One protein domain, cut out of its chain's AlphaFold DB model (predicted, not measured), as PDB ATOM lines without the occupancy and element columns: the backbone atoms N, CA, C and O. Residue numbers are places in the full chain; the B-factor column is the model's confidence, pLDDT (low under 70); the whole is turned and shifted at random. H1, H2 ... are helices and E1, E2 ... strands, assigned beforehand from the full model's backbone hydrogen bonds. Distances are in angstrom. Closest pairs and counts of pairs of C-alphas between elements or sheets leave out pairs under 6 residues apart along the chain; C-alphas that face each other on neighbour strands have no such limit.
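AT A GLANCE: This is residues 225 to 337 of the 337 residues of the protein "C2H2-type domain-containing protein" of Setosphaeria turcica (strain 28A) (UniProt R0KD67). A twisted sheet whose three long strands, E1, E2 and E3, each bend sharply forms the middle of this domain, with H2 and H3 over one face and H4 over the other, near one end. The short H1 sits beside the strands, and a long link, residues 294 to 316, runs from H3 to the short edge strand E4, pairing briefly with E1 on its way. The printed part has 113 residues, with four named helices and four named strands in the order E1 E2 E3 H1 H2 H3 E4 H4; the sheet order is E1 E2 E3 E4, antiparallel throughout, and the class is mixed. The whole is compact, with a radius of gyration of the C-alphas of 13.7 A, but elongated, spanning 41 by 26 by 20 A.

HOW THE PARTS SIT: E1, residues 225 to 236, E2, residues 239 to 249, and E3, residues 253 to 261, form a meander, each strand the antiparallel neighbour of the one before. They bend by 84, 78 and 80 degrees at residues 229, 244 and 258. E1 and E2 are a hairpin, with N 228 and O 246 within hydrogen-bond range at 2.8 A; E2 and E3 are another, with N 257 and O 245 at 2.8 A. E4, residues 317 to 319, is antiparallel to E3, with N 254 and O 318 at 2.8 A. H1, residues 262 to 265, stands at the sheet's level. In the three layers, helices on both faces of a sheet, H2, residues 269 to 279, and H3, residues 281 to 293, are on one face and H4, residues 325 to 335, on the other. H2 runs across the strands over E1, its closest C-alphas being those of Ala 226 and Ile 271, 5.8 A apart. H3 is slantwise to the strands; the closest C-alphas of H3 and E2 are those of Gly 239 and Glu 291, 4.5 A apart. H4 runs across the strands at a height over the sheet of 9.7 A; its closest C-alpha pair with E1 is Ile 228 and Val 331, 6.3 A. In H2, H3 and H4 every O i to N i+4 pair is within hydrogen-bond range; H1 is too short for one.

IN THESE COORDINATES: E1 begins at C-alpha 225, (27.003, -17.994, -16.252), and is 26.3 A long; E2 is 24.4 A and E3 20.7 A. H2 is 15.6 A, H3 18.7 A and H4 15.3 A, ending at C-alpha 335, (22.553, -17.216, -9.901).

THE WHOLE: The C-alphas farthest apart, those of Lys 293 and Glu 321, are 40.8 A apart. The printed part has no cut, and its one long link is H3 to E4. Residue 337, the chain's last, is the one printed residue with pLDDT under 70.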
ATOM      1  N   THR A 225      28.100 -18.840 -16.733       95.12
ATOM      2  CA  THR A 225      27.003 -17.994 -16.252       95.12
ATOM      3  C   THR A 225      27.363 -17.226 -14.997       95.12
ATOM      4  O   THR A 225      26.893 -16.095 -14.850       95.12
ATOM      5  N   ALA A 226      28.176 -17.814 -14.115       96.06
ATOM      6  CA  ALA A 226      28.560 -17.194 -12.856       96.06
ATOM      7  C   ALA A 226      29.894 -17.710 -12.305       96.06
ATOM      8  O   ALA A 226      30.289 -18.847 -12.560       96.06
ATOM      9  N   VAL A 227      30.546 -16.884 -11.486       96.75
ATOM     10  CA  VAL A 227      31.609 -17.327 -10.572       96.75
ATOM     11  C   VAL A 227      30.974 -17.579  -9.211       96.75
ATOM     12  O   VAL A 227      30.334 -16.689  -8.661       96.75
ATOM     13  N   ILE A 228      31.139 -18.792  -8.690       95.88
ATOM     14  CA  ILE A 228      30.561 -19.222  -7.411       95.88
ATOM     15  C   ILE A 228      31.521 -18.874  -6.275       95.88
ATOM     16  O   ILE A 228      31.131 -18.264  -5.287       95.88
ATOM     17  N   ALA A 229      32.788 -19.261  -6.426       96.19
ATOM     18  CA  ALA A 229      33.810 -19.070  -5.409       96.19
ATOM     19  C   ALA A 229      35.206 -19.019  -6.033       96.19
ATOM     20  O   ALA A 229      35.436 -19.514  -7.140       96.19
ATOM     21  N   VAL A 230      36.145 -18.434  -5.294       97.06
ATOM     22  CA  VAL A 230      37.557 -18.367  -5.669       97.06
ATOM     23  C   VAL A 230      38.404 -18.771  -4.470       97.06
ATOM     24  O   VAL A 230      38.284 -18.165  -3.408       97.06
ATOM     25  N   ASP A 231      39.282 -19.755  -4.648       96.75
ATOM     26  CA  ASP A 231      40.259 -20.139  -3.627       96.75
ATOM     27  C   ASP A 231      41.381 -19.104  -3.526       96.75
ATOM     28  O   ASP A 231      41.669 -18.573  -2.456       96.75
ATOM     29  N   SER A 232      42.029 -18.765  -4.642       97.50
ATOM     30  CA  SER A 232      43.116 -17.789  -4.607       97.50
ATOM     31  C   SER A 232      43.397 -17.099  -5.937       97.50
ATOM     32  O   SER A 232      43.119 -17.619  -7.016       97.50
ATOM     33  N   PHE A 233      44.001 -15.913  -5.851       98.31
ATOM     34  CA  PHE A 233      44.615 -15.227  -6.988       98.31
ATOM     35  C   PHE A 233      46.095 -14.981  -6.727       98.31
ATOM     36  O   PHE A 233      46.464 -14.445  -5.681       98.31
ATOM     37  N   TYR A 234      46.938 -15.291  -7.708       97.88
ATOM     38  CA  TYR A 234      48.372 -15.011  -7.692       97.88
ATOM     39  C   TYR A 234      48.727 -14.016  -8.787       97.88
ATOM     40  O   TYR A 234      48.221 -14.099  -9.904       97.88
ATOM     41  N   SER A 235      49.618 -13.079  -8.477       97.56
ATOM     42  CA  SER A 235      50.177 -12.170  -9.477       97.56
ATOM     43  C   SER A 235      51.418 -12.802 -10.097       97.56
ATOM     44  O   SER A 235      52.318 -13.242  -9.378       97.56
ATOM     45  N   THR A 236      51.459 -12.822 -11.425       96.94
ATOM     46  CA  THR A 236      52.557 -13.364 -12.228       96.94
ATOM     47  C   THR A 236      53.029 -12.344 -13.267       96.94
ATOM     48  O   THR A 236      52.379 -11.323 -13.513       96.94
ATOM     49  N   SER A 237      54.145 -12.632 -13.927       96.31
ATOM     50  CA  SER A 237      54.642 -11.885 -15.090       96.31
ATOM     51  C   SER A 237      53.702 -11.916 -16.305       96.31
ATOM     52  O   SER A 237      53.830 -11.082 -17.203       96.31
ATOM     53  N   GLU A 238      52.712 -12.810 -16.324       96.12
ATOM     54  CA  GLU A 238      51.675 -12.860 -17.362       96.12
ATOM     55  C   GLU A 238      50.401 -12.088 -16.987       96.12
ATOM     56  O   GLU A 238      49.559 -11.853 -17.851       96.12
ATOM     57  N   GLY A 239      50.270 -11.658 -15.730       97.19
ATOM     58  CA  GLY A 239      49.042 -11.097 -15.164       97.19
ATOM     59  C   GLY A 239      48.617 -11.838 -13.897       97.19
ATOM     60  O   GLY A 239      49.385 -12.601 -13.307       97.19
ATOM     61  N   VAL A 240      47.390 -11.607 -13.452       97.94
ATOM     62  CA  VAL A 240      46.793 -12.263 -12.292       97.94
ATOM     63  C   VAL A 240      46.132 -13.566 -12.732       97.94
ATOM     64  O   VAL A 240      45.327 -13.596 -13.662       97.94
ATOM     65  N   ARG A 241      46.471 -14.656 -12.044       97.69
ATOM     66  CA  ARG A 241      45.976 -16.009 -12.303       97.69
ATOM     67  C   ARG A 241      45.152 -16.500 -11.116       97.69
ATOM     68  O   ARG A 241      45.621 -16.463  -9.979       97.69
ATOM     69  N   GLY A 242      43.925 -16.931 -11.384       96.94
ATOM     70  CA  GLY A 242      43.030 -17.559 -10.420       96.94
ATOM     71  C   GLY A 242      43.306 -19.052 -10.315       96.94
ATOM     72  O   GLY A 242      43.354 -19.750 -11.328       96.94
ATOM     73  N   TYR A 243      43.473 -19.537  -9.093       95.44
ATOM     74  CA  TYR A 243      43.622 -20.951  -8.767       95.44
ATOM     75  C   TYR A 243      42.424 -21.362  -7.927       95.44
ATOM     76  O   TYR A 243      42.041 -20.638  -7.009       95.44
ATOM     77  N   GLY A 244      41.796 -22.482  -8.288       95.12
ATOM     78  CA  GLY A 244      40.537 -22.916  -7.687       95.12
ATOM     79  C   GLY A 244      39.402 -21.917  -7.924       95.12
ATOM     80  O   GLY A 244      38.819 -21.410  -6.972       95.12
ATOM     81  N   VAL A 245      39.101 -21.597  -9.184       96.62
ATOM     82  CA  VAL A 245      37.954 -20.745  -9.543       96.62
ATOM     83  C   VAL A 245      36.771 -21.649  -9.876       96.62
ATOM     84  O   VAL A 245      36.752 -22.280 -10.931       96.62
ATOM     85  N   ALA A 246      35.797 -21.735  -8.973       96.19
ATOM     86  CA  ALA A 246      34.581 -22.511  -9.190       96.19
ATOM     87  C   ALA A 246      33.573 -21.676  -9.986       96.19
ATOM     88  O   ALA A 246      33.148 -20.607  -9.540       96.19
ATOM     89  N   VAL A 247      33.182 -22.165 -11.160       96.31
ATOM     90  CA  VAL A 247      32.261 -21.473 -12.069       96.31
ATOM     91  C   VAL A 247      31.030 -22.320 -12.348       96.31
ATOM     92  O   VAL A 247      31.130 -23.540 -12.449       96.31
ATOM     93  N   ALA A 248      29.878 -21.671 -12.488       96.06
ATOM     94  CA  ALA A 248      28.660 -22.282 -13.006       96.06
ATOM     95  C   ALA A 248      28.564 -22.047 -14.518       96.06
ATOM     96  O   ALA A 248      28.926 -20.972 -15.010       96.06
ATOM     97  N   THR A 249      28.045 -23.025 -15.255       95.50
ATOM     98  CA  THR A 249      27.773 -22.907 -16.694       95.50
ATOM     99  C   THR A 249      26.274 -22.788 -16.986       95.50
ATOM    100  O   THR A 249      25.430 -22.925 -16.101       95.50
ATOM    101  N   ARG A 250      25.919 -22.536 -18.252       92.25
ATOM    102  CA  ARG A 250      24.523 -22.549 -18.739       92.25
ATOM    103  C   ARG A 250      23.873 -23.933 -18.715       92.25
ATOM    104  O   ARG A 250      22.659 -24.007 -18.841       92.25
ATOM    105  N   SER A 251      24.663 -24.996 -18.609       92.00
ATOM    106  CA  SER A 251      24.182 -26.381 -18.627       92.00
ATOM    107  C   SER A 251      23.893 -26.918 -17.220       92.00
ATOM    108  O   SER A 251      23.862 -28.132 -17.031       92.00
ATOM    109  N   ASP A 252      23.736 -26.029 -16.232       93.69
ATOM    110  CA  ASP A 252      23.600 -26.364 -14.811       93.69
ATOM    111  C   ASP A 252      24.730 -27.274 -14.317       93.69
ATOM    112  O   ASP A 252      24.521 -28.242 -13.584       93.69
ATOM    113  N   THR A 253      25.955 -26.974 -14.743       95.25
ATOM    114  CA  THR A 253      27.163 -27.666 -14.294       95.25
ATOM    115  C   THR A 253      28.099 -26.714 -13.571       95.25
ATOM    116  O   THR A 253      28.094 -25.503 -13.810       95.25
ATOM    117  N   ILE A 254      28.892 -27.272 -12.662       95.31
ATOM    118  CA  ILE A 254      29.969 -26.587 -11.958       95.31
ATOM    119  C   ILE A 254      31.293 -27.124 -12.488       95.31
ATOM    120  O   ILE A 254      31.468 -28.338 -12.602       95.31
ATOM    121  N   ILE A 255      32.227 -26.222 -12.780       95.44
ATOM    122  CA  ILE A 255      33.589 -26.553 -13.200       95.44
ATOM    123  C   ILE A 255      34.568 -25.879 -12.241       95.44
ATOM    124  O   ILE A 255      34.413 -24.698 -11.918       95.44
ATOM    125  N   LEU A 256      35.589 -26.612 -11.792       95.25
ATOM    126  CA  LEU A 256      36.684 -26.045 -11.005       95.25
ATOM    127  C   LEU A 256      37.870 -25.723 -11.916       95.25
ATOM    128  O   LEU A 256      38.579 -26.617 -12.368       95.25
ATOM    129  N   LEU A 257      38.116 -24.443 -12.171       94.94
ATOM    130  CA  LEU A 257      39.185 -24.009 -13.063       94.94
ATOM    131  C   LEU A 257      40.491 -23.717 -12.305       94.94
ATOM    132  O   LEU A 257      40.487 -23.269 -11.154       94.94
ATOM    133  N   GLN A 258      41.623 -23.944 -12.976       94.88
ATOM    134  CA  GLN A 258      42.970 -23.667 -12.471       94.88
ATOM    135  C   GLN A 258      43.744 -22.797 -13.460       94.88
ATOM    136  O   GLN A 258      43.714 -23.044 -14.663       94.88
ATOM    137  N   GLY A 259      44.470 -21.799 -12.951       94.38
ATOM    138  CA  GLY A 259      45.314 -20.925 -13.767       94.38
ATOM    139  C   GLY A 259      44.547 -19.967 -14.687       94.38
ATOM    140  O   GLY A 259      45.107 -19.497 -15.678       94.38
ATOM    141  N   VAL A 260      43.286 -19.653 -14.382       95.88
ATOM    142  CA  VAL A 260      42.458 -18.769 -15.221       95.88
ATOM    143  C   VAL A 260      42.980 -17.340 -15.149       95.88
ATOM    144  O   VAL A 260      43.204 -16.816 -14.058       95.88
ATOM    145  N   GLY A 261      43.173 -16.686 -16.294       97.19
ATOM    146  CA  GLY A 261      43.558 -15.275 -16.317       97.19
ATOM    147  C   GLY A 261      42.444 -14.376 -15.776       97.19
ATOM    148  O   GLY A 261      41.297 -14.487 -16.206       97.19
ATOM    149  N   LEU A 262      42.768 -13.435 -14.884       97.31
ATOM    150  CA  LEU A 262      41.799 -12.440 -14.422       97.31
ATOM    151  C   LEU A 262      41.225 -11.658 -15.609       97.31
ATOM    152  O   LEU A 262      40.017 -11.464 -15.681       97.31
ATOM    153  N   GLY A 263      42.068 -11.284 -16.577       96.69
ATOM    154  CA  GLY A 263      41.632 -10.626 -17.809       96.69
ATOM    155  C   GLY A 263      40.533 -11.379 -18.570       96.69
ATOM    156  O   GLY A 263      39.645 -10.732 -19.112       96.69
ATOM    157  N   GLU A 264      40.543 -12.717 -18.564       95.50
ATOM    158  CA  GLU A 264      39.525 -13.545 -19.230       95.50
ATOM    159  C   GLU A 264      38.183 -13.487 -18.493       95.50
ATOM    160  O   GLU A 264      37.140 -13.290 -19.115       95.50
ATOM    161  N   LEU A 265      38.204 -13.561 -17.158       95.62
ATOM    162  CA  LEU A 265      37.004 -13.405 -16.327       95.62
ATOM    163  C   LEU A 265      36.362 -12.023 -16.517       95.62
ATOM    164  O   LEU A 265      35.137 -11.898 -16.552       95.62
ATOM    165  N   LEU A 266      37.189 -10.986 -16.683       95.56
ATOM    166  CA  LEU A 266      36.747  -9.599 -16.852       95.56
ATOM    167  C   LEU A 266      36.083  -9.311 -18.206       95.56
ATOM    168  O   LEU A 266      35.429  -8.273 -18.339       95.56
ATOM    169  N   LEU A 267      36.205 -10.207 -19.194       94.88
ATOM    170  CA  LEU A 267      35.493 -10.082 -20.472       94.88
ATOM    171  C   LEU A 267      33.971 -10.196 -20.296       94.88
ATOM    172  O   LEU A 267      33.211  -9.706 -21.133       94.88
ATOM    173  N   HIS A 268      33.512 -10.792 -19.194       93.88
ATOM    174  CA  HIS A 268      32.100 -11.002 -18.905       93.88
ATOM    175  C   HIS A 268      31.619 -10.041 -17.809       93.88
ATOM    176  O   HIS A 268      31.863 -10.253 -16.625       93.88
ATOM    177  N   THR A 269      30.850  -9.008 -18.177       92.38
ATOM    178  CA  THR A 269      30.393  -7.955 -17.241       92.38
ATOM    179  C   THR A 269      29.672  -8.493 -15.999       92.38
ATOM    180  O   THR A 269      29.843  -7.950 -14.908       92.38
ATOM    181  N   ARG A 270      28.885  -9.570 -16.136       92.50
ATOM    182  CA  ARG A 270      28.216 -10.216 -14.993       92.50
ATOM    183  C   ARG A 270      29.228 -10.824 -14.019       92.50
ATOM    184  O   ARG A 270      29.145 -10.563 -12.821       92.50
ATOM    185  N   ILE A 271      30.205 -11.564 -14.546       95.06
ATOM    186  CA  ILE A 271      31.284 -12.179 -13.763       95.06
ATOM    187  C   ILE A 271      32.088 -11.105 -13.035       95.06
ATOM    188  O   ILE A 271      32.373 -11.256 -11.855       95.06
ATOM    189  N   THR A 272      32.389  -9.989 -13.695       95.31
ATOM    190  CA  THR A 272      33.089  -8.842 -13.097       95.31
ATOM    191  C   THR A 272      32.410  -8.352 -11.812       95.31
ATOM    192  O   THR A 272      33.076  -8.143 -10.797       95.31
ATOM    193  N   ASN A 273      31.082  -8.196 -11.830       94.44
ATOM    194  CA  ASN A 273      30.327  -7.741 -10.660       94.44
ATOM    195  C   ASN A 273      30.294  -8.795  -9.547       94.44
ATOM    196  O   ASN A 273      30.491  -8.453  -8.382       94.44
ATOM    197  N   GLN A 274      30.099 -10.070  -9.899       94.94
ATOM    198  CA  GLN A 274      30.127 -11.174  -8.936       94.94
ATOM    199  C   GLN A 274      31.500 -11.310  -8.282       94.94
ATOM    200  O   GLN A 274      31.598 -11.379  -7.062       94.94
ATOM    201  N   LEU A 275      32.566 -11.264  -9.080       96.31
ATOM    202  CA  LEU A 275      33.933 -11.357  -8.592       96.31
ATOM    203  C   LEU A 275      34.235 -10.232  -7.605       96.31
ATOM    204  O   LEU A 275      34.781 -10.492  -6.538       96.31
ATOM    205  N   ARG A 276      33.821  -8.998  -7.924       96.62
ATOM    206  CA  ARG A 276      33.920  -7.849  -7.017       96.62
ATOM    207  C   ARG A 276      33.155  -8.075  -5.706       96.62
ATOM    208  O   ARG A 276      33.672  -7.710  -4.655       96.62
ATOM    209  N   GLY A 277      31.976  -8.696  -5.758       94.69
ATOM    210  CA  GLY A 277      31.212  -9.086  -4.567       94.69
ATOM    211  C   GLY A 277      31.901 -10.166  -3.724       94.69
ATOM    212  O   GLY A 277      31.911 -10.060  -2.503       94.69
ATOM    213  N   ILE A 278      32.524 -11.158  -4.368       95.06
ATOM    214  CA  ILE A 278      33.216 -12.278  -3.707       95.06
ATOM    215  C   ILE A 278      34.514 -11.820  -3.033       95.06
ATOM    216  O   ILE A 278      34.765 -12.158  -1.878       95.06
ATOM    217  N   VAL A 279      35.359 -11.065  -3.743       96.19
ATOM    218  CA  VAL A 279      36.678 -10.664  -3.215       96.19
ATOM    219  C   VAL A 279      36.630  -9.359  -2.416       96.19
ATOM    220  O   VAL A 279      37.544  -9.074  -1.646       96.19
ATOM    221  N   GLY A 280      35.578  -8.558  -2.594       95.75
ATOM    222  CA  GLY A 280      35.424  -7.236  -1.999       95.75
ATOM    223  C   GLY A 280      36.090  -6.113  -2.801       95.75
ATOM    224  O   GLY A 280      37.094  -6.291  -3.491       95.75
ATOM    225  N   ASP A 281      35.543  -4.901  -2.676       94.06
ATOM    226  CA  ASP A 281      35.921  -3.719  -3.465       94.06
ATOM    227  C   ASP A 281      37.406  -3.355  -3.412       94.06
ATOM    228  O   ASP A 281      37.989  -2.942  -4.418       94.06
ATOM    229  N   TYR A 282      38.007  -3.453  -2.226       94.06
ATOM    230  CA  TYR A 282      39.406  -3.099  -2.018       94.06
ATOM    231  C   TYR A 282      40.333  -4.089  -2.730       94.06
ATOM    232  O   TYR A 282      41.138  -3.686  -3.571       94.06
ATOM    233  N   VAL A 283      40.153  -5.385  -2.461       95.12
ATOM    234  CA  VAL A 283      40.954  -6.456  -3.066       95.12
ATOM    235  C   VAL A 283      40.751  -6.486  -4.575       95.12
ATOM    236  O   VAL A 283      41.709  -6.630  -5.325       95.12
ATOM    237  N   TYR A 284      39.522  -6.272  -5.044       97.38
ATOM    238  CA  TYR A 284      39.226  -6.212  -6.469       97.38
ATOM    239  C   TYR A 284      40.041  -5.116  -7.182       97.38
ATOM    240  O   TYR A 284      40.636  -5.364  -8.230       97.38
ATOM    241  N   LYS A 285      40.146  -3.916  -6.593       97.06
ATOM    242  CA  LYS A 285      41.010  -2.843  -7.126       97.06
ATOM    243  C   LYS A 285      42.486  -3.236  -7.117       97.06
ATOM    244  O   LYS A 285      43.197  -2.933  -8.072       97.06
ATOM    245  N   GLU A 286      42.941  -3.904  -6.062       96.62
ATOM    246  CA  GLU A 286      44.320  -4.378  -5.949       96.62
ATOM    247  C   GLU A 286      44.654  -5.435  -7.018       96.62
ATOM    248  O   GLU A 286      45.684  -5.330  -7.685       96.62
ATOM    249  N   LEU A 287      43.747  -6.383  -7.274       97.88
ATOM    250  CA  LEU A 287      43.874  -7.366  -8.353       97.88
ATOM    251  C   LEU A 287      44.010  -6.686  -9.724       97.88
ATOM    252  O   LEU A 287      44.904  -7.038 -10.490       97.88
ATOM    253  N   LEU A 288      43.197  -5.663 -10.015       98.00
ATOM    254  CA  LEU A 288      43.314  -4.887 -11.259       98.00
ATOM    255  C   LEU A 288      44.651  -4.137 -11.370       98.00
ATOM    256  O   LEU A 288      45.220  -4.031 -12.462       98.00
ATOM    257  N   GLU A 289      45.176  -3.609 -10.260       97.56
ATOM    258  CA  GLU A 289      46.504  -2.991 -10.258       97.56
ATOM    259  C   GLU A 289      47.599  -4.015 -10.590       97.56
ATOM    260  O   GLU A 289      48.512  -3.696 -11.358       97.56
ATOM    261  N   TYR A 290      47.532  -5.225 -10.029       97.44
ATOM    262  CA  TYR A 290      48.514  -6.277 -10.297       97.44
ATOM    263  C   TYR A 290      48.406  -6.851 -11.707       97.44
ATOM    264  O   TYR A 290      49.439  -7.038 -12.351       97.44
ATOM    265  N   GLU A 291      47.189  -7.015 -12.228       97.50
ATOM    266  CA  GLU A 291      46.936  -7.420 -13.616       97.50
ATOM    267  C   GLU A 291      47.650  -6.482 -14.594       97.50
ATOM    268  O   GLU A 291      48.348  -6.913 -15.512       97.50
ATOM    269  N   LYS A 292      47.565  -5.172 -14.337       97.56
ATOM    270  CA  LYS A 292      48.249  -4.155 -15.140       97.56
ATOM    271  C   LYS A 292      49.769  -4.171 -14.960       97.56
ATOM    272  O   LYS A 292      50.495  -3.893 -15.914       97.56
ATOM    273  N   LYS A 293      50.260  -4.420 -13.741       97.06
ATOM    274  CA  LYS A 293      51.698  -4.380 -13.418       97.06
ATOM    275  C   LYS A 293      52.456  -5.617 -13.900       97.06
ATOM    276  O   LYS A 293      53.656  -5.485 -14.123       97.06
ATOM    277  N   ARG A 294      51.790  -6.771 -14.050       96.19
ATOM    278  CA  ARG A 294      52.395  -8.050 -14.470       96.19
ATOM    279  C   ARG A 294      53.657  -8.387 -13.672       96.19
ATOM    280  O   ARG A 294      54.763  -8.467 -14.205       96.19
ATOM    281  N   MET A 295      53.495  -8.490 -12.357       94.38
ATOM    282  CA  MET A 295      54.598  -8.683 -11.418       94.38
ATOM    283  C   MET A 295      54.478 -10.036 -10.723       94.38
ATOM    284  O   MET A 295      53.415 -10.352 -10.204       94.38
ATOM    285  N   ASP A 296      55.565 -10.801 -10.645       95.88
ATOM    286  CA  ASP A 296      55.575 -12.056  -9.886       95.88
ATOM    287  C   ASP A 296      55.559 -11.792  -8.374       95.88
ATOM    288  O   ASP A 296      56.437 -11.111  -7.830       95.88
ATOM    289  N   ILE A 297      54.570 -12.360  -7.682       94.12
ATOM    290  CA  ILE A 297      54.445 -12.308  -6.223       94.12
ATOM    291  C   ILE A 297      54.322 -13.734  -5.702       94.12
ATOM    292  O   ILE A 297      53.471 -14.502  -6.136       94.12
ATOM    293  N   SER A 298      55.167 -14.090  -4.736       91.38
ATOM    294  CA  SER A 298      55.197 -15.447  -4.177       91.38
ATOM    295  C   SER A 298      53.990 -15.784  -3.300       91.38
ATOM    296  O   SER A 298      53.705 -16.956  -3.066       91.38
ATOM    297  N   ARG A 299      53.304 -14.767  -2.776       94.25
ATOM    298  CA  ARG A 299      52.096 -14.910  -1.960       94.25
ATOM    299  C   ARG A 299      50.852 -14.593  -2.790       94.25
ATOM    300  O   ARG A 299      50.935 -13.723  -3.660       94.25
ATOM    301  N   PRO A 300      49.714 -15.245  -2.501       95.31
ATOM    302  CA  PRO A 300      48.467 -14.902  -3.159       95.31
ATOM    303  C   PRO A 300      48.084 -13.454  -2.829       95.31
ATOM    304  O   PRO A 300      48.228 -13.012  -1.689       95.31
ATOM    305  N   VAL A 301      47.604 -12.731  -3.839       94.88
ATOM    306  CA  VAL A 301      47.002 -11.396  -3.695       94.88
ATOM    307  C   VAL A 301      45.652 -11.509  -2.992       94.88
ATOM    308  O   VAL A 301      45.300 -10.667  -2.175       94.88
ATOM    309  N   TYR A 302      44.916 -12.581  -3.282       97.56
ATOM    310  CA  TYR A 302      43.658 -12.913  -2.628       97.56
ATOM    311  C   TYR A 302      43.662 -14.376  -2.206       97.56
ATOM    312  O   TYR A 302      44.113 -15.236  -2.966       97.56
ATOM    313  N   ARG A 303      43.127 -14.639  -1.013       97.12
ATOM    314  CA  ARG A 303      42.901 -15.976  -0.475       97.12
ATOM    315  C   ARG A 303      41.469 -16.054   0.046       97.12
ATOM    316  O   ARG A 303      41.148 -15.412   1.043       97.12
ATOM    317  N   GLY A 304      40.637 -16.784  -0.672       94.69
ATOM    318  CA  GLY A 304      39.271 -17.116  -0.312       94.69
ATOM    319  C   GLY A 304      39.169 -18.533   0.242       94.69
ATOM    320  O   GLY A 304      40.143 -19.108   0.731       94.69
ATOM    321  N   ILE A 305      37.950 -19.057   0.203       91.88
ATOM    322  CA  ILE A 305      37.597 -20.392   0.673       91.88
ATOM    323  C   ILE A 305      36.682 -20.999  -0.388       91.88
ATOM    324  O   ILE A 305      35.698 -20.375  -0.792       91.88
ATOM    325  N   LEU A 306      37.002 -22.208  -0.847       92.19
ATOM    326  CA  LEU A 306      36.073 -22.986  -1.661       92.19
ATOM    327  C   LEU A 306      35.001 -23.619  -0.772       92.19
ATOM    328  O   LEU A 306      35.322 -24.051   0.334       92.19
ATOM    329  N   PRO A 307      33.744 -23.713  -1.236       86.94
ATOM    330  CA  PRO A 307      32.700 -24.393  -0.489       86.94
ATOM    331  C   PRO A 307      33.099 -25.836  -0.166       86.94
ATOM    332  O   PRO A 307      33.582 -26.570  -1.035       86.94
ATOM    333  N   ASP A 308      32.854 -26.250   1.076       79.06
ATOM    334  CA  ASP A 308      33.093 -27.625   1.499       79.06
ATOM    335  C   ASP A 308      32.283 -28.603   0.640       79.06
ATOM    336  O   ASP A 308      31.099 -28.401   0.354       79.06
ATOM    337  N   GLY A 309      32.931 -29.698   0.245       73.19
ATOM    338  CA  GLY A 309      32.278 -30.761  -0.506       73.19
ATOM    339  C   GLY A 309      32.004 -30.437  -1.973       73.19
ATOM    340  O   GLY A 309      31.043 -30.979  -2.510       73.19
ATOM    341  N   LEU A 310      32.831 -29.613  -2.634       81.31
ATOM    342  CA  LEU A 310      32.993 -29.698  -4.093       81.31
ATOM    343  C   LEU A 310      33.670 -31.042  -4.432       81.31
ATOM    344  O   LEU A 310      34.869 -31.181  -4.183       81.31
ATOM    345  N   PRO A 311      32.966 -32.032  -5.011       77.12
ATOM    346  CA  PRO A 311      33.566 -33.313  -5.378       77.12
ATOM    347  C   PRO A 311      34.253 -33.216  -6.751       77.12
ATOM    348  O   PRO A 311      34.102 -34.111  -7.572       77.12
ATOM    349  N   ILE A 312      34.918 -32.092  -7.041       84.62
ATOM    350  CA  ILE A 312      35.339 -31.730  -8.398       84.62
ATOM    351  C   ILE A 312      36.851 -31.533  -8.416       84.62
ATOM    352  O   ILE A 312      37.380 -30.654  -7.730       84.62
ATOM    353  N   GLY A 313      37.549 -32.349  -9.202       88.44
ATOM    354  CA  GLY A 313      38.950 -32.134  -9.533       88.44
ATOM    355  C   GLY A 313      39.149 -30.906 -10.426       88.44
ATOM    356  O   GLY A 313      38.230 -30.382 -11.051       88.44
ATOM    357  N   ALA A 314      40.385 -30.421 -10.510       87.56
ATOM    358  CA  ALA A 314      40.720 -29.334 -11.423       87.56
ATOM    359  C   ALA A 314      40.416 -29.713 -12.885       87.56
ATOM    360  O   ALA A 314      40.950 -30.693 -13.397       87.56
ATOM    361  N   GLY A 315      39.603 -28.905 -13.562       86.81
ATOM    362  CA  GLY A 315      39.166 -29.123 -14.940       86.81
ATOM    363  C   GLY A 315      38.025 -30.130 -15.093       86.81
ATOM    364  O   GLY A 315      37.573 -30.335 -16.217       86.81
ATOM    365  N   GLU A 316      37.552 -30.737 -14.003       90.88
ATOM    366  CA  GLU A 316      36.390 -31.618 -14.028       90.88
ATOM    367  C   GLU A 316      35.092 -30.805 -14.008       90.88
ATOM    368  O   GLU A 316      35.012 -29.711 -13.443       90.88
ATOM    369  N   GLU A 317      34.069 -31.363 -14.646       93.12
ATOM    370  CA  GLU A 317      32.719 -30.820 -14.695       93.12
ATOM    371  C   GLU A 317      31.794 -31.746 -13.906       93.12
ATOM    372  O   GLU A 317      31.842 -32.968 -14.049       93.12
ATOM    373  N   THR A 318      30.946 -31.181 -13.052       94.75
ATOM    374  CA  THR A 318      29.938 -31.935 -12.295       94.75
ATOM    375  C   THR A 318      28.589 -31.266 -12.447       94.75
ATOM    376  O   THR A 318      28.482 -30.039 -12.409       94.75
ATOM    377  N   ARG A 319      27.535 -32.062 -12.625       95.56
ATOM    378  CA  ARG A 319      26.180 -31.523 -12.740       95.56
ATOM    379  C   ARG A 319      25.734 -31.002 -11.381       95.56
ATOM    380  O   ARG A 319      25.967 -31.636 -10.355       95.56
ATOM    381  N   LEU A 320      25.056 -29.860 -11.372       93.50
ATOM    382  CA  LEU A 320      24.583 -29.230 -10.143       93.50
ATOM    383  C   LEU A 320      23.670 -30.172  -9.352       93.50
ATOM    384  O   LEU A 320      23.687 -30.144  -8.128       93.50
ATOM    385  N   GLU A 321      22.919 -31.046 -10.029       94.06
ATOM    386  CA  GLU A 321      22.069 -32.083  -9.428       94.06
ATOM    387  C   GLU A 321      22.829 -33.148  -8.621       94.06
ATOM    388  O   GLU A 321      22.251 -33.712  -7.692       94.06
ATOM    389  N   ASP A 322      24.119 -33.352  -8.883       93.81
ATOM    390  CA  ASP A 322      24.963 -34.312  -8.161       93.81
ATOM    391  C   ASP A 322      25.661 -33.672  -6.949       93.81
ATOM    392  O   ASP A 322      26.220 -34.358  -6.092       93.81
ATOM    393  N   CYS A 323      25.606 -32.342  -6.831       92.06
ATOM    394  CA  CYS A 323      26.204 -31.613  -5.720       92.06
ATOM    395  C   CYS A 323      25.412 -31.754  -4.409       92.06
ATOM    396  O   CYS A 323      24.193 -31.980  -4.386       92.06
ATOM    397  N   LEU A 324      26.107 -31.533  -3.287       92.12
ATOM    398  CA  LEU A 324      25.486 -31.485  -1.964       92.12
ATOM    399  C   LEU A 324      24.403 -30.389  -1.894       92.12
ATOM    400  O   LEU A 324      24.577 -29.320  -2.487       92.12
ATOM    401  N   PRO A 325      23.310 -30.592  -1.129       92.12
ATOM    402  CA  PRO A 325      22.227 -29.610  -1.008       92.12
ATOM    403  C   PRO A 325      22.686 -28.206  -0.595       92.12
ATOM    404  O   PRO A 325      22.149 -27.218  -1.087       92.12
ATOM    405  N   VAL A 326      23.704 -28.115   0.266       89.44
ATOM    406  CA  VAL A 326      24.276 -26.835   0.718       89.44
ATOM    407  C   VAL A 326      24.939 -26.087  -0.441       89.44
ATOM    408  O   VAL A 326      24.674 -24.902  -0.634       89.44
ATOM    409  N   LEU A 327      25.736 -26.784  -1.259       90.00
ATOM    410  CA  LEU A 327      26.367 -26.196  -2.440       90.00
ATOM    411  C   LEU A 327      25.316 -25.772  -3.471       90.00
ATOM    412  O   LEU A 327      25.391 -24.663  -3.986       90.00
ATOM    413  N   LYS A 328      24.290 -26.598  -3.714       92.50
ATOM    414  CA  LYS A 328      23.166 -26.241  -4.598       92.50
ATOM    415  C   LYS A 328      22.488 -24.945  -4.169       92.50
ATOM    416  O   LYS A 328      22.328 -24.047  -4.987       92.50
ATOM    417  N   ALA A 329      22.115 -24.840  -2.892       90.81
ATOM    418  CA  ALA A 329      21.476 -23.643  -2.354       90.81
ATOM    419  C   ALA A 329      22.365 -22.401  -2.523       90.81
ATOM    420  O   ALA A 329      21.880 -21.342  -2.916       90.81
ATOM    421  N   HIS A 330      23.674 -22.547  -2.292       90.31
ATOM    422  CA  HIS A 330      24.628 -21.469  -2.507       90.31
ATOM    423  C   HIS A 330      24.706 -21.049  -3.982       90.31
ATOM    424  O   HIS A 330      24.576 -19.864  -4.283       90.31
ATOM    425  N   VAL A 331      24.831 -21.999  -4.912       91.31
ATOM    426  CA  VAL A 331      24.870 -21.707  -6.353       91.31
ATOM    427  C   VAL A 331      23.599 -20.998  -6.813       91.31
ATOM    428  O   VAL A 331      23.704 -19.976  -7.485       91.31
ATOM    429  N   TYR A 332      22.414 -21.458  -6.402       92.12
ATOM    430  CA  TYR A 332      21.163 -20.773  -6.738       92.12
ATOM    431  C   TYR A 332      21.119 -19.343  -6.188       92.12
ATOM    432  O   TYR A 332      20.779 -18.426  -6.926       92.12
ATOM    433  N   SER A 333      21.582 -19.117  -4.952       90.44
ATOM    434  CA  SER A 333      21.655 -17.760  -4.389       90.44
ATOM    435  C   SER A 333      22.564 -16.812  -5.184       90.44
ATOM    436  O   SER A 333      22.297 -15.617  -5.246       90.44
ATOM    437  N   VAL A 334      23.624 -17.337  -5.815       89.00
ATOM    438  CA  VAL A 334      24.546 -16.566  -6.667       89.00
ATOM    439  C   VAL A 334      23.973 -16.346  -8.070       89.00
ATOM    440  O   VAL A 334      24.252 -15.323  -8.695       89.00
ATOM    441  N   LEU A 335      23.189 -17.299  -8.583       87.25
ATOM    442  CA  LEU A 335      22.553 -17.216  -9.901       87.25
ATOM    443  C   LEU A 335      21.321 -16.302  -9.926       87.25
ATOM    444  O   LEU A 335      21.031 -15.748 -10.989       87.25
ATOM    445  N   ASP A 336      20.641 -16.133  -8.790       81.81
ATOM    446  CA  ASP A 336      19.483 -15.241  -8.623       81.81
ATOM    447  C   ASP A 336      19.873 -13.749  -8.487       81.81
ATOM    448  O   ASP A 336      18.999 -12.877  -8.495       81.81
ATOM    449  N   LEU A 337      21.179 -13.454  -8.394       57.19
ATOM    450  CA  LEU A 337      21.791 -12.114  -8.413       57.19
ATOM    451  C   LEU A 337      22.255 -11.721  -9.827       57.19
ATOM    452  O   LEU A 337      22.110 -10.526 -10.170       57.19
TER     453      LEU A 337